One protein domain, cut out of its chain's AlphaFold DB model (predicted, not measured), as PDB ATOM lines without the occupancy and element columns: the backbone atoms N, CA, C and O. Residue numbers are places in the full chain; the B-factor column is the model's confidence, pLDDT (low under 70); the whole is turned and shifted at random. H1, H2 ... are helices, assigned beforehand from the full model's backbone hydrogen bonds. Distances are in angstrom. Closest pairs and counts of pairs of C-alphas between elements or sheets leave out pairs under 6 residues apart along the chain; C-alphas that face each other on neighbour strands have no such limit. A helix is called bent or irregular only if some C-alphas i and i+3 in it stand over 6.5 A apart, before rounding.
ATOM      1  N   SER A 264     160.732  98.030 166.787       81.69
ATOM      2  CA  SER A 264     159.679  97.009 166.724       81.69
ATOM      3  C   SER A 264     159.290  96.519 168.119       81.69
ATOM      4  O   SER A 264     158.098  96.401 168.398       81.69
ATOM      5  N   LYS A 265     160.266  96.313 169.016       82.56
ATOM      6  CA  LYS A 265     160.002  95.954 170.422       82.56
ATOM      7  C   LYS A 265     159.189  97.043 171.128       82.56
ATOM      8  O   LYS A 265     158.109  96.762 171.641       82.56
ATOM      9  N   ARG A 266     159.607  98.310 171.014       85.75
ATOM     10  CA  ARG A 266     158.873  99.462 171.577       85.75
ATOM     11  C   ARG A 266     157.448  99.594 171.031       85.75
ATOM     12  O   ARG A 266     156.541  99.961 171.773       85.75
ATOM     13  N   LEU A 267     157.227  99.305 169.745       84.19
ATOM     14  CA  LEU A 267     155.884  99.319 169.149       84.19
ATOM     15  C   LEU A 267     154.993  98.200 169.701       84.19
ATOM     16  O   LEU A 267     153.804  98.435 169.929       84.19
ATOM     17  N   ILE A 268     155.554  97.011 169.933       80.50
ATOM     18  CA  ILE A 268     154.844  95.889 170.556       80.50
ATOM     19  C   ILE A 268     154.499  96.234 172.008       80.50
ATOM     20  O   ILE A 268     153.336  96.110 172.386       80.50
ATOM     21  N   ASP A 269     155.442  96.764 172.786       83.00
ATOM     22  CA  ASP A 269     155.204  97.144 174.185       83.00
ATOM     23  C   ASP A 269     154.184  98.280 174.310       83.00
ATOM     24  O   ASP A 269     153.298  98.237 175.163       83.00
ATOM     25  N   LYS A 270     154.234  99.273 173.413       85.00
ATOM     26  CA  LYS A 270     153.235 100.350 173.363       85.00
ATOM     27  C   LYS A 270     151.840  99.814 173.036       85.00
ATOM     28  O   LYS A 270     150.865 100.285 173.616       85.00
ATOM     29  N   LYS A 271     151.729  98.825 172.141       79.12
ATOM     30  CA  LYS A 271     150.450  98.154 171.845       79.12
ATOM     31  C   LYS A 271     149.955  97.312 173.021       79.12
ATOM     32  O   LYS A 271     148.781  97.409 173.349       79.12
ATOM     33  N   ARG A 272     150.839  96.563 173.686       79.69
ATOM     34  CA  ARG A 272     150.511  95.766 174.882       79.69
ATOM     35  C   ARG A 272     150.030  96.630 176.047       79.69
ATOM     36  O   ARG A 272     149.094  96.246 176.733       79.69
ATOM     37  N   LYS A 273     150.627  97.813 176.237       80.94
ATOM     38  CA  LYS A 273     150.185  98.793 177.244       80.94
ATOM     39  C   LYS A 273     148.843  99.445 176.901       80.94
ATOM     40  O   LYS A 273     148.105  99.799 177.810       80.94
ATOM     41  N   LYS A 274     148.544  99.643 175.612       81.94
ATOM     42  CA  LYS A 274     147.299 100.283 175.160       81.94
ATOM     43  C   LYS A 274     146.101  99.333 175.230       81.94
ATOM     44  O   LYS A 274     145.041  99.748 175.674       81.94
ATOM     45  N   ASP A 275     146.293  98.083 174.814       78.12
ATOM     46  CA  ASP A 275     145.253  97.058 174.782       78.12
ATOM     47  C   ASP A 275     145.757  95.813 175.542       78.12
ATOM     48  O   ASP A 275     146.443  94.976 174.947       78.12
ATOM     49  N   PRO A 276     145.436  95.644 176.840       74.94
ATOM     50  CA  PRO A 276     145.905  94.494 177.624       74.94
ATOM     51  C   PRO A 276     145.399  93.154 177.063       74.94
ATOM     52  O   PRO A 276     146.109  92.154 177.124       74.94
ATOM     53  N   ALA A 277     144.241  93.147 176.390       69.12
ATOM     54  CA  ALA A 277     143.717  91.989 175.657       69.12
ATOM     55  C   ALA A 277     144.601  91.553 174.465       69.12
ATOM     56  O   ALA A 277     144.501  90.428 173.986       69.12
ATOM     57  N   MET A 278     145.497  92.423 173.980       68.31
ATOM     58  CA  MET A 278     146.473  92.112 172.927       68.31
ATOM     59  C   MET A 278     147.827  91.627 173.466       68.31
ATOM     60  O   MET A 278     148.724  91.314 172.676       68.31
ATOM     61  N   ALA A 279     148.004  91.575 174.790       73.88
ATOM     62  CA  ALA A 279     149.231  91.099 175.422       73.88
ATOM     63  C   ALA A 279     149.296  89.569 175.581       73.88
ATOM     64  O   ALA A 279     150.397  89.047 175.760       73.88
ATOM     65  N   GLY A 280     148.156  88.877 175.463       76.81
ATOM     66  CA  GLY A 280     148.034  87.422 175.584       76.81
ATOM     67  C   GLY A 280     148.600  86.620 174.408       76.81
ATOM     68  O   GLY A 280     149.227  87.148 173.476       76.81
ATOM     69  N   SER A 281     148.372  85.308 174.461       82.50
ATOM     70  CA  SER A 281     148.754  84.362 173.416       82.50
ATOM     71  C   SER A 281     148.083  84.710 172.072       82.50
ATOM     72  O   SER A 281     147.238  85.600 171.958       82.50
ATOM     73  N   PHE A 282     148.493  84.063 170.977       79.81
ATOM     74  CA  PHE A 282     147.786  84.241 169.700       79.81
ATOM     75  C   PHE A 282     146.310  83.820 169.791       79.81
ATOM     76  O   PHE A 282     145.471  84.477 169.179       79.81
ATOM     77  N   LEU A 283     146.001  82.782 170.574       84.00
ATOM     78  CA  LEU A 283     144.637  82.287 170.741       84.00
ATOM     79  C   LEU A 283     143.785  83.284 171.531       84.00
ATOM     80  O   LEU A 283     142.720  83.655 171.054       84.00
ATOM     81  N   ASP A 284     144.312  83.837 172.626       81.81
ATOM     82  CA  ASP A 284     143.610  84.838 173.448       81.81
ATOM     83  C   ASP A 284     143.267  86.090 172.620       81.81
ATOM     84  O   ASP A 284     142.201  86.689 172.744       81.81
ATOM     85  N   ARG A 285     144.168  86.475 171.704       82.06
ATOM     86  CA  ARG A 285     143.939  87.585 170.766       82.06
ATOM     87  C   ARG A 285     142.858  87.279 169.740       82.06
ATOM     88  O   ARG A 285     142.123  88.186 169.345       82.06
ATOM     89  N   LEU A 286     142.804  86.038 169.264       83.94
ATOM     90  CA  LEU A 286     141.792  85.598 168.313       83.94
ATOM     91  C   LEU A 286     140.413  85.579 168.980       83.94
ATOM     92  O   LEU A 286     139.467  86.121 168.416       83.94
ATOM     93  N   GLU A 287     140.331  85.046 170.196       86.81
ATOM     94  CA  GLU A 287     139.115  85.007 171.010       86.81
ATOM     95  C   GLU A 287     138.593  86.421 171.300       86.81
ATOM     96  O   GLU A 287     137.466  86.753 170.929       86.81
ATOM     97  N   ALA A 288     139.453  87.325 171.784       84.94
ATOM     98  CA  ALA A 288     139.083  88.722 172.014       84.94
ATOM     99  C   ALA A 288     138.624  89.453 170.732       84.94
ATOM    100  O   ALA A 288     137.770  90.347 170.786       84.94
ATOM    101  N   MET A 289     139.168  89.102 169.556       83.50
ATOM    102  CA  MET A 289     138.686  89.639 168.275       83.50
ATOM    103  C   MET A 289     137.300  89.111 167.902       83.50
ATOM    104  O   MET A 289     136.486  89.888 167.394       83.50
ATOM    105  N   VAL A 290     137.033  87.823 168.133       85.12
ATOM    106  CA  VAL A 290     135.721  87.208 167.883       85.12
ATOM    107  C   VAL A 290     134.671  87.860 168.780       85.12
ATOM    108  O   VAL A 290     133.701  88.411 168.261       85.12
ATOM    109  N   GLU A 291     134.923  87.953 170.085       88.06
ATOM    110  CA  GLU A 291     134.008  88.596 171.036       88.06
ATOM    111  C   GLU A 291     133.742  90.070 170.700       88.06
ATOM    112  O   GLU A 291     132.616  90.567 170.791       88.06
ATOM    113  N   LYS A 292     134.782  90.812 170.294       86.81
ATOM    114  CA  LYS A 292     134.630  92.211 169.872       86.81
ATOM    115  C   LYS A 292     133.756  92.326 168.624       86.81
ATOM    116  O   LYS A 292     132.962  93.263 168.516       86.81
ATOM    117  N   ARG A 293     133.894  91.391 167.680       86.06
ATOM    118  CA  ARG A 293     133.086  91.342 166.458       86.06
ATOM    119  C   ARG A 293     131.630  91.013 166.767       86.06
ATOM    120  O   ARG A 293     130.747  91.664 166.214       86.06
ATOM    121  N   GLU A 294     131.385  90.062 167.662       88.19
ATOM    122  CA  GLU A 294     130.038  89.698 168.108       88.19
ATOM    123  C   GLU A 294     129.344  90.853 168.829       88.19
ATOM    124  O   GLU A 294     128.205  91.184 168.499       88.19
ATOM    125  N   ARG A 295     130.045  91.549 169.734       87.38
ATOM    126  CA  ARG A 295     129.508  92.748 170.397       87.38
ATOM    127  C   ARG A 295     129.150  93.848 169.406       87.38
ATOM    128  O   ARG A 295     128.045  94.376 169.468       87.38
ATOM    129  N   ALA A 296     130.038  94.152 168.459       86.75
ATOM    130  CA  ALA A 296     129.766  95.153 167.427       86.75
ATOM    131  C   ALA A 296     128.581  94.759 166.528       86.75
ATOM    132  O   ALA A 296     127.820  95.618 166.090       86.75
ATOM    133  N   HIS A 297     128.409  93.465 166.246       84.31
ATOM    134  CA  HIS A 297     127.255  92.966 165.506       84.31
ATOM    135  C   HIS A 297     125.958  93.126 166.308       84.31
ATOM    136  O   HIS A 297     124.973  93.627 165.773       84.31
ATOM    137  N   LYS A 298     125.975  92.769 167.596       88.69
ATOM    138  CA  LYS A 298     124.823  92.898 168.497       88.69
ATOM    139  C   LYS A 298     124.402  94.357 168.687       88.69
ATOM    140  O   LYS A 298     123.217  94.651 168.625       88.69
ATOM    141  N   GLU A 299     125.360  95.272 168.831       88.88
ATOM    142  CA  GLU A 299     125.094  96.715 168.933       88.88
ATOM    143  C   GLU A 299     124.517  97.294 167.630       88.88
ATOM    144  O   GLU A 299     123.635  98.148 167.655       88.88
ATOM    145  N   ARG A 300     124.974  96.815 166.465       84.50
ATOM    146  CA  ARG A 300     124.373  97.190 165.173       84.50
ATOM    147  C   ARG A 300     122.951  96.661 165.030       84.50
ATOM    148  O   ARG A 300     122.109  97.369 164.492       84.50
ATOM    149  N   GLN A 301     122.690  95.439 165.493       81.56
ATOM    150  CA  GLN A 301     121.343  94.871 165.495       81.56
ATOM    151  C   GLN A 301     120.409  95.656 166.418       81.56
ATOM    152  O   GLN A 301     119.329  96.023 165.975       81.56
ATOM    153  N   SER A 302     120.834  95.989 167.642       84.31
ATOM    154  CA  SER A 302     120.008  96.779 168.562       84.31
ATOM    155  C   SER A 302     119.728  98.183 168.019       84.31
ATOM    156  O   SER A 302     118.582  98.618 168.030       84.31
ATOM    157  N   LYS A 303     120.734  98.857 167.441       84.12
ATOM    158  CA  LYS A 303     120.540 100.157 166.772       84.12
ATOM    159  C   LYS A 303     119.566 100.063 165.595       84.12
ATOM    160  O   LYS A 303     118.671 100.888 165.483       84.12
ATOM    161  N   ALA A 304     119.673  99.028 164.761       78.44
ATOM    162  CA  ALA A 304     118.724  98.805 163.668       78.44
ATOM    163  C   ALA A 304     117.296  98.501 164.171       78.44
ATOM    164  O   ALA A 304     116.316  98.878 163.533       78.44
ATOM    165  N   GLU A 305     117.152  97.834 165.319       78.62
ATOM    166  CA  GLU A 305     115.850  97.572 165.949       78.62
ATOM    167  C   GLU A 305     115.204  98.822 166.573       78.62
ATOM    168  O   GLU A 305     113.971  98.866 166.691       78.62
ATOM    169  N   GLU A 306     116.019  99.806 166.967       83.50
ATOM    170  CA  GLU A 306     115.607 101.126 167.464       83.50
ATOM    171  C   GLU A 306     115.282 102.102 166.315       83.50
ATOM    172  O   GLU A 306     114.292 102.826 166.389       83.50
ATOM    173  N   GLU A 307     116.057 102.087 165.224       80.88
ATOM    174  CA  GLU A 307     115.925 103.018 164.087       80.88
ATOM    175  C   GLU A 307     114.785 102.671 163.107       80.88
ATOM    176  O   GLU A 307     114.428 103.481 162.247       80.88
TER     177      GLU A 307
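Overview. This is residues 264 to 307 of the 476 residues of a protein of Hanusia phi (UniProt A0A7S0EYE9). Beginning at Ser 264, you meet a short helix, H1, then a link that steps sideways, and then one long straight helix, H2, so that the two helices stand one after the other like an offset Z rather than folding back on each other. H2 makes most of the length, and its residues 290 to 307 stick out free. The printed part has 44 residues with two named helices, H1 then H2, and no named strand; its class is all helix. It is extended, with a radius of gyration of the C-alphas of 14.5 A, and its outline is a rod spanning 45 by 19 by 13 A.

Along the chain. Find C-alpha 264 at (159.679, 97.009, 166.724); from there H1 runs through residues 264 to 274, 15.3 A from first to last C-alpha, and ends with C-alpha 274 at (147.299, 100.283, 175.160). Next look for C-alpha 282 at (147.786, 84.241, 169.700), where H2 begins; it holds residues 282 to 307, measures 37.4 A from first to last C-alpha, and ends with C-alpha 307 at (115.925, 103.018, 164.087). Neither helix is bent.

Arrangement. H1 and H2 are apart, with no C-alpha of the one within 8 A of the other. Between them look at residues 275 to 281, a short link of 7 residues, in which residues 276 to 278 are helical but bear no name. In the backbones of H1 and H2, every O i to N i+4 pair is within hydrogen-bond range.

Size, cuts and confidence. The two C-alphas farthest apart are those of Lys 265 and Glu 307, at 45.1 A. The printed part has no cut, and no link is long. In the B-factor column the mean pLDDT of the printed part is 82.3; look at residues 277 to 278 for the values under 70.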